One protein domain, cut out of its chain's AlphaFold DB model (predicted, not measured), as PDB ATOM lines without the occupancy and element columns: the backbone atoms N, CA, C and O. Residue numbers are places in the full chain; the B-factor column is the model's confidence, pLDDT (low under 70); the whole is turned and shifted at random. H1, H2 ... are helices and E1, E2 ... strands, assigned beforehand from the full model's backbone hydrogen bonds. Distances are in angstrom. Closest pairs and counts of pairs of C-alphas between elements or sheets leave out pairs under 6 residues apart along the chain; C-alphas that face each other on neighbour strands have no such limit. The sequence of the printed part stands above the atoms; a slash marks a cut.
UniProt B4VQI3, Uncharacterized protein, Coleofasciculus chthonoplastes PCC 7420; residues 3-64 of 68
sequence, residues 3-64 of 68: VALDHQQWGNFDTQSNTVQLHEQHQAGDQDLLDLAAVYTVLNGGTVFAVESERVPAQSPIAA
ATOM      1  N   VAL A   3      23.730  33.629   3.915       96.81
ATOM      2  CA  VAL A   3      24.169  34.257   5.171       96.81
ATOM      3  C   VAL A   3      23.030  35.081   5.764       96.81
ATOM      4  O   VAL A   3      22.306  35.750   5.022       96.81
ATOM      5  N   ALA A   4      22.858  34.981   7.079       96.88
ATOM      6  CA  ALA A   4      21.872  35.731   7.843       96.88
ATOM      7  C   ALA A   4      22.236  37.223   7.920       96.88
ATOM      8  O   ALA A   4      23.385  37.563   8.178       96.88
ATOM      9  N   LEU A   5      21.257  38.107   7.716       93.38
ATOM     10  CA  LEU A   5      21.428  39.568   7.793       93.38
ATOM     11  C   LEU A   5      21.399  40.127   9.223       93.38
ATOM     12  O   LEU A   5      21.834  41.251   9.458       93.38
ATOM     13  N   ASP A   6      20.829  39.377  10.157       93.50
ATOM     14  CA  ASP A   6      20.539  39.781  11.535       93.50
ATOM     15  C   ASP A   6      21.428  39.075  12.569       93.50
ATOM     16  O   ASP A   6      21.245  39.248  13.774       93.50
ATOM     17  N   HIS A   7      22.421  38.312  12.109       92.94
ATOM     18  CA  HIS A   7      23.415  37.661  12.952       92.94
ATOM     19  C   HIS A   7      24.802  38.212  12.667       92.94
ATOM     20  O   HIS A   7      25.165  38.448  11.521       92.94
ATOM     21  N   GLN A   8      25.586  38.341  13.731       94.75
ATOM     22  CA  GLN A   8      26.989  38.719  13.661       94.75
ATOM     23  C   GLN A   8      27.799  37.687  14.429       94.75
ATOM     24  O   GLN A   8      27.403  37.274  15.522       94.75
ATOM     25  N   GLN A   9      28.936  37.283  13.871       96.38
ATOM     26  CA  GLN A   9      29.901  36.456  14.586       96.38
ATOM     27  C   GLN A   9      31.200  37.235  14.727       96.38
ATOM     28  O   GLN A   9      31.975  37.334  13.782       96.38
ATOM     29  N   TRP A  10      31.454  37.758  15.924       97.94
ATOM     30  CA  TRP A  10      32.685  38.487  16.200       97.94
ATOM     31  C   TRP A  10      33.876  37.547  16.312       97.94
ATOM     32  O   TRP A  10      33.761  36.409  16.786       97.94
ATOM     33  N   GLY A  11      35.026  38.038  15.872       97.44
ATOM     34  CA  GLY A  11      36.285  37.340  16.018       97.44
ATOM     35  C   GLY A  11      37.355  37.848  15.068       97.44
ATOM     36  O   GLY A  11      37.238  38.915  14.462       97.44
ATOM     37  N   ASN A  12      38.398  37.040  14.919       96.50
ATOM     38  CA  ASN A  12      39.535  37.334  14.061       96.50
ATOM     39  C   ASN A  12      39.908  36.109  13.217       96.50
ATOM     40  O   ASN A  12      39.821  34.970  13.680       96.50
ATOM     41  N   PHE A  13      40.329  36.353  11.980       95.50
ATOM     42  CA  PHE A  13      40.832  35.339  11.064       95.50
ATOM     43  C   PHE A  13      42.267  35.678  10.656       95.50
ATOM     44  O   PHE A  13      42.517  36.674   9.975       95.50
ATOM     45  N   ASP A  14      43.208  34.821  11.042       95.00
ATOM     46  CA  ASP A  14      44.600  34.939  10.630       95.00
ATOM     47  C   ASP A  14      44.837  34.151   9.339       95.00
ATOM     48  O   ASP A  14      44.905  32.921   9.330       95.00
ATOM     49  N   THR A  15      45.008  34.886   8.243       90.38
ATOM     50  CA  THR A  15      45.285  34.329   6.910       90.38
ATOM     51  C   THR A  15      46.626  33.594   6.802       90.38
ATOM     52  O   THR A  15      46.764  32.739   5.930       90.38
ATOM     53  N   GLN A  16      47.612  33.898   7.655       95.00
ATOM     54  CA  GLN A  16      48.929  33.253   7.609       95.00
ATOM     55  C   GLN A  16      48.893  31.867   8.249       95.00
ATOM     56  O   GLN A  16      49.438  30.914   7.693       95.00
ATOM     57  N   SER A  17      48.249  31.754   9.412       95.50
ATOM     58  CA  SER A  17      48.089  30.481  10.125       95.50
ATOM     59  C   SER A  17      46.823  29.711   9.733       95.50
ATOM     60  O   SER A  17      46.682  28.546  10.099       95.50
ATOM     61  N   ASN A  18      45.922  30.338   8.969       92.88
ATOM     62  CA  ASN A  18      44.597  29.831   8.612       92.88
ATOM     63  C   ASN A  18      43.770  29.425   9.846       92.88
ATOM     64  O   ASN A  18      43.143  28.365   9.876       92.88
ATOM     65  N   THR A  19      43.801  30.263  10.885       95.69
ATOM     66  CA  THR A  19      43.084  30.027  12.143       95.69
ATOM     67  C   THR A  19      42.022  31.088  12.386       95.69
ATOM     68  O   THR A  19      42.184  32.253  12.024       95.69
ATOM     69  N   VAL A  20      40.916  30.672  13.004       95.81
ATOM     70  CA  VAL A  20      39.808  31.546  13.395       95.81
ATOM     71  C   VAL A  20      39.709  31.553  14.914       95.81
ATOM     72  O   VAL A  20      39.720  30.495  15.545       95.81
ATOM     73  N   GLN A  21      39.582  32.741  15.491       96.62
ATOM     74  CA  GLN A  21      39.272  32.948  16.904       96.62
ATOM     75  C   GLN A  21      37.880  33.560  16.994       96.62
ATOM     76  O   GLN A  21      37.626  34.588  16.372       96.62
ATOM     77  N   LEU A  22      36.978  32.904  17.724       96.44
ATOM     78  CA  LEU A  22      35.594  33.343  17.899       96.44
ATOM     79  C   LEU A  22      35.443  34.071  19.228       96.44
ATOM     80  O   LEU A  22      35.932  33.593  20.253       96.44
ATOM     81  N   HIS A  23      34.708  35.176  19.218       96.88
ATOM     82  CA  HIS A  23      34.377  35.942  20.409       96.88
ATOM     83  C   HIS A  23      32.858  36.048  20.570       96.88
ATOM     84  O   HIS A  23      32.129  36.294  19.610       96.88
ATOM     85  N   GLU A  24      32.371  35.861  21.799       93.50
ATOM     86  CA  GLU A  24      30.939  36.002  22.120       93.50
ATOM     87  C   GLU A  24      30.481  37.467  22.097       93.50
ATOM     88  O   GLU A  24      29.316  37.764  21.850       93.50
ATOM     89  N   GLN A  25      31.403  38.391  22.370       94.81
ATOM     90  CA  GLN A  25      31.169  39.830  22.407       94.81
ATOM     91  C   GLN A  25      32.228  40.525  21.563       94.81
ATOM     92  O   GLN A  25      33.365  40.062  21.498       94.81
ATOM     93  N   HIS A  26      31.854  41.648  20.955       95.44
ATOM     94  CA  HIS A  26      32.765  42.448  20.148       95.44
ATOM     95  C   HIS A  26      33.955  42.949  20.977       95.44
ATOM     96  O   HIS A  26      33.773  43.606  22.007       95.44
ATOM     97  N   GLN A  27      35.168  42.682  20.500       95.81
ATOM     98  CA  GLN A  27      36.414  43.212  21.045       95.81
ATOM     99  C   GLN A  27      37.081  44.166  20.053       95.81
ATOM    100  O   GLN A  27      36.827  44.144  18.849       95.81
ATOM    101  N   ALA A  28      37.964  45.028  20.558       94.44
ATOM    102  CA  ALA A  28      38.692  45.963  19.711       94.44
ATOM    103  C   ALA A  28      39.547  45.208  18.678       94.44
ATOM    104  O   ALA A  28      40.452  44.460  19.040       94.44
ATOM    105  N   GLY A  29      39.276  45.453  17.394       93.00
ATOM    106  CA  GLY A  29      39.950  44.785  16.278       93.00
ATOM    107  C   GLY A  29      39.208  43.567  15.725       93.00
ATOM    108  O   GLY A  29      39.642  43.035  14.704       93.00
ATOM    109  N   ASP A  30      38.092  43.166  16.336       96.44
ATOM    110  CA  ASP A  30      37.241  42.117  15.785       96.44
ATOM    111  C   ASP A  30      36.564  42.564  14.496       96.44
ATOM    112  O   ASP A  30      36.178  43.723  14.315       96.44
ATOM    113  N   GLN A  31      36.371  41.589  13.622       95.88
ATOM    114  CA  GLN A  31      35.575  41.713  12.415       95.88
ATOM    115  C   GLN A  31      34.345  40.819  12.540       95.88
ATOM    116  O   GLN A  31      34.319  39.881  13.341       95.88
ATOM    117  N   ASP A  32      33.330  41.106  11.734       96.50
ATOM    118  CA  ASP A  32      32.231  40.170  11.551       96.50
ATOM    119  C   ASP A  32      32.690  39.055  10.606       96.50
ATOM    120  O   ASP A  32      32.946  39.263   9.417       96.50
ATOM    121  N   LEU A  33      32.848  37.857  11.157       96.75
ATOM    122  CA  LEU A  33      33.338  36.694  10.435       96.75
ATOM    123  C   LEU A  33      32.331  36.183   9.396       96.75
ATOM    124  O   LEU A  33      32.748  35.540   8.430       96.75
ATOM    125  N   LEU A  34      31.035  36.478   9.548       96.50
ATOM    126  CA  LEU A  34      30.026  36.131   8.544       96.50
ATOM    127  C   LEU A  34      30.161  37.033   7.313       96.50
ATOM    128  O   LEU A  34      30.192  36.532   6.183       96.50
ATOM    129  N   ASP A  35      30.343  38.337   7.532       95.81
ATOM    130  CA  ASP A  35      30.637  39.296   6.462       95.81
ATOM    131  C   ASP A  35      31.975  38.981   5.790       95.81
ATOM    132  O   ASP A  35      32.077  38.971   4.558       95.81
ATOM    133  N   LEU A  36      33.001  38.650   6.577       96.38
ATOM    134  CA  LEU A  36      34.297  38.245   6.044       96.38
ATOM    135  C   LEU A  36      34.156  37.007   5.144       96.38
ATOM    136  O   LEU A  36      34.653  37.002   4.016       96.38
ATOM    137  N   ALA A  37      33.428  35.979   5.590       96.06
ATOM    138  CA  ALA A  37      33.162  34.786   4.789       96.06
ATOM    139  C   ALA A  37      32.390  35.106   3.493       96.06
ATOM    140  O   ALA A  37      32.661  34.505   2.445       96.06
ATOM    141  N   ALA A  38      31.470  36.075   3.526       96.88
ATOM    142  CA  ALA A  38      30.763  36.550   2.339       96.88
ATOM    143  C   ALA A  38      31.710  37.200   1.331       96.88
ATOM    144  O   ALA A  38      31.701  36.825   0.154       96.88
ATOM    145  N   VAL A  39      32.586  38.095   1.792       96.25
ATOM    146  CA  VAL A  39      33.612  38.720   0.948       96.25
ATOM    147  C   VAL A  39      34.517  37.659   0.324       96.25
ATOM    148  O   VAL A  39      34.669  37.631  -0.898       96.25
ATOM    149  N   TYR A  40      35.056  36.729   1.118       95.38
ATOM    150  CA  TYR A  40      35.899  35.646   0.600       95.38
ATOM    151  C   TYR A  40      35.161  34.761  -0.406       95.38
ATOM    152  O   TYR A  40      35.749  34.365  -1.411       95.38
ATOM    153  N   THR A  41      33.878  34.475  -0.188       96.38
ATOM    154  CA  THR A  41      33.077  33.695  -1.140       96.38
ATOM    155  C   THR A  41      32.985  34.400  -2.489       96.38
ATOM    156  O   THR A  41      33.232  33.766  -3.515       96.38
ATOM    157  N   VAL A  42      32.689  35.704  -2.503       96.56
ATOM    158  CA  VAL A  42      32.632  36.494  -3.744       96.56
ATOM    159  C   VAL A  42      34.003  36.549  -4.420       96.56
ATOM    160  O   VAL A  42      34.099  36.303  -5.622       96.56
ATOM    161  N   LEU A  43      35.071  36.801  -3.657       96.56
ATOM    162  CA  LEU A  43      36.443  36.848  -4.177       96.56
ATOM    163  C   LEU A  43      36.876  35.519  -4.805       96.56
ATOM    164  O   LEU A  43      37.583  35.508  -5.809       96.56
ATOM    165  N   ASN A  44      36.407  34.398  -4.257       94.81
ATOM    166  CA  ASN A  44      36.648  33.067  -4.806       94.81
ATOM    167  C   ASN A  44      35.639  32.681  -5.903       94.81
ATOM    168  O   ASN A  44      35.564  31.519  -6.298       94.81
ATOM    169  N   GLY A  45      34.853  33.624  -6.431       95.69
ATOM    170  CA  GLY A  45      33.918  33.396  -7.535       95.69
ATOM    171  C   GLY A  45      32.699  32.554  -7.156       95.69
ATOM    172  O   GLY A  45      32.155  31.847  -8.008       95.69
ATOM    173  N   GLY A  46      32.313  32.557  -5.883       96.44
ATOM    174  CA  GLY A  46      31.038  32.038  -5.404       96.44
ATOM    175  C   GLY A  46      29.960  33.124  -5.372       96.44
ATOM    176  O   GLY A  46      30.249  34.317  -5.370       96.44
ATOM    177  N   THR A  47      28.700  32.702  -5.308       96.94
ATOM    178  CA  THR A  47      27.554  33.611  -5.157       96.94
ATOM    179  C   THR A  47      27.112  33.661  -3.700       96.94
ATOM    180  O   THR A  47      26.979  32.611  -3.058       96.94
ATOM    181  N   VAL A  48      26.848  34.861  -3.186       97.00
ATOM    182  CA  VAL A  48      26.326  35.088  -1.833       97.00
ATOM    183  C   VAL A  48      24.877  35.560  -1.906       97.00
ATOM    184  O   VAL A  48      24.546  36.444  -2.688       97.00
ATOM    185  N   PHE A  49      24.028  34.964  -1.075       96.31
ATOM    186  CA  PHE A  49      22.637  35.340  -0.867       96.31
ATOM    187  C   PHE A  49      22.479  35.778   0.588       96.31
ATOM    188  O   PHE A  49      22.481  34.939   1.490       96.31
ATOM    189  N   ALA A  50      22.371  37.082   0.814       95.31
ATOM    190  CA  ALA A  50      22.067  37.617   2.133       95.31
ATOM    191  C   ALA A  50      20.549  37.558   2.360       95.31
ATOM    192  O   ALA A  50      19.781  38.061   1.534       95.31
ATOM    193  N   VAL A  51      20.115  36.878   3.418       94.88
ATOM    194  CA  VAL A  51      18.704  36.570   3.688       94.88
ATOM    195  C   VAL A  51      18.386  36.716   5.178       94.88
ATOM    196  O   VAL A  51      19.286  36.774   6.007       94.88
ATOM    197  N   GLU A  52      17.101  36.782   5.522       94.69
ATOM    198  CA  GLU A  52      16.638  36.641   6.912       94.69
ATOM    199  C   GLU A  52      17.047  35.265   7.469       94.69
ATOM    200  O   GLU A  52      17.074  34.281   6.718       94.69
ATOM    201  N   SER A  53      17.351  35.179   8.766       92.81
ATOM    202  CA  SER A  53      17.850  33.954   9.410       92.81
ATOM    203  C   SER A  53      16.972  32.726   9.206       92.81
ATOM    204  O   SER A  53      17.479  31.626   8.995       92.81
ATOM    205  N   GLU A  54      15.653  32.897   9.171       93.12
ATOM    206  CA  GLU A  54      14.690  31.815   8.958       93.12
ATOM    207  C   GLU A  54      14.793  31.195   7.558       93.12
ATOM    208  O   GLU A  54      14.293  30.094   7.317       93.12
ATOM    209  N   ARG A  55      15.430  31.902   6.619       94.19
ATOM    210  CA  ARG A  55      15.651  31.449   5.243       94.19
ATOM    211  C   ARG A  55      17.024  30.826   5.042       94.19
ATOM    212  O   ARG A  55      17.266  30.274   3.966       94.19
ATOM    213  N   VAL A  56      17.921  30.901   6.028       94.88
ATOM    214  CA  VAL A  56      19.194  30.185   5.956       94.88
ATOM    215  C   VAL A  56      18.925  28.689   6.173       94.88
ATOM    216  O   VAL A  56      18.284  28.302   7.156       94.88
ATOM    217  N   PRO A  57      19.375  27.809   5.260       94.19
ATOM    218  CA  PRO A  57      19.208  26.372   5.432       94.19
ATOM    219  C   PRO A  57      19.821  25.862   6.743       94.19
ATOM    220  O   PRO A  57      20.802  26.410   7.231       94.19
ATOM    221  N   ALA A  58      19.284  24.757   7.263       91.06
ATOM    222  CA  ALA A  58      19.820  24.043   8.428       91.06
ATOM    223  C   ALA A  58      19.859  24.832   9.756       91.06
ATOM    224  O   ALA A  58      20.562  24.411  10.672       91.06
ATOM    225  N   GLN A  59      19.072  25.910   9.893       86.50
ATOM    226  CA  GLN A  59      18.970  26.698  11.135       86.50
ATOM    227  C   GLN A  59      20.336  27.204  11.638       86.50
ATOM    228  O   GLN A  59      20.578  27.297  12.840       86.50
ATOM    229  N   SER A  60      21.243  27.507  10.710       92.62
ATOM    230  CA  SER A  60      22.557  28.079  10.989       92.62
ATOM    231  C   SER A  60      22.608  29.540  10.535       92.62
ATOM    232  O   SER A  60      21.840  29.937   9.663       92.62
ATOM    233  N   PRO A  61      23.535  30.358  11.060       92.69
ATOM    234  CA  PRO A  61      23.714  31.734  10.584       92.69
ATOM    235  C   PRO A  61      24.299  31.805   9.159       92.69
ATOM    236  O   PRO A  61      24.271  32.851   8.513       92.69
ATOM    237  N   ILE A  62      24.854  30.698   8.653       95.31
ATOM    238  CA  ILE A  62      25.482  30.614   7.333       95.31
ATOM    239  C   ILE A  62      25.427  29.183   6.786       95.31
ATOM    240  O   ILE A  62      25.567  28.215   7.538       95.31
ATOM    241  N   ALA A  63      25.254  29.033   5.473       96.12
ATOM    242  CA  ALA A  63      25.284  27.739   4.789       96.12
ATOM    243  C   ALA A  63      25.878  27.860   3.376       96.12
ATOM    244  O   ALA A  63      25.561  28.780   2.619       96.12
ATOM    245  N   ALA A  64      26.719  26.909   2.969       95.25
ATOM    246  CA  ALA A  64      27.336  26.899   1.644       95.25
ATOM    247  C   ALA A  64      27.323  25.503   1.018       95.25
ATOM    248  O   ALA A  64      27.411  24.493   1.710       95.25
TER     249      ALA A  64
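What this domain is: This is residues 3 to 64 of the 68 residues of an uncharacterized protein of Coleofasciculus chthonoplastes PCC 7420 (UniProt B4VQI3). With little regular structure, the model has a two-strand hairpin, E1 and E2, at one end, a coil of loops with short E3 at the other, and helix H1 between. The hairpin's turn, residues 14 to 19, sticks out. The 62 printed residues run E1, E2, H1, E3; the class is mixed, with 24 residues in named elements. The whole is compact, radius of gyration of the C-alphas 12.1 A, spanning 30 by 28 by 16 A.

How they stand to each other: E1, residues 10 to 14, and E2, residues 19 to 23, form an antiparallel hairpin at 164 degrees; N 12 and O 21 are 3.0 A apart, within hydrogen-bond range. Residues 10 to 11 of E1 also pair antiparallel with residues 31 to 32. The closest C-alphas of E1 and H1, residues 33 to 43, are those of Trp 10 and Leu 33, 6.1 A. Every O i to N i+4 pair in H1 is within hydrogen-bond range. E3, residues 49 to 51, pairs with no named strand and is apart from E1, E2 and H1.

Where its parts are: E1 begins at C-alpha 10 (32.685, 38.487, 16.200) and measures 13.6 A, E2 13.4 A, H1 14.9 A. E3, 6.1 A, ends at C-alpha 51 (18.704, 36.570, 3.688).

The domain as a whole: The farthest C-alphas, Gln 16 and Glu 54, are 34.3 A apart. The printed part has no cut, and no link is long. No printed residue is under 70 in pLDDT.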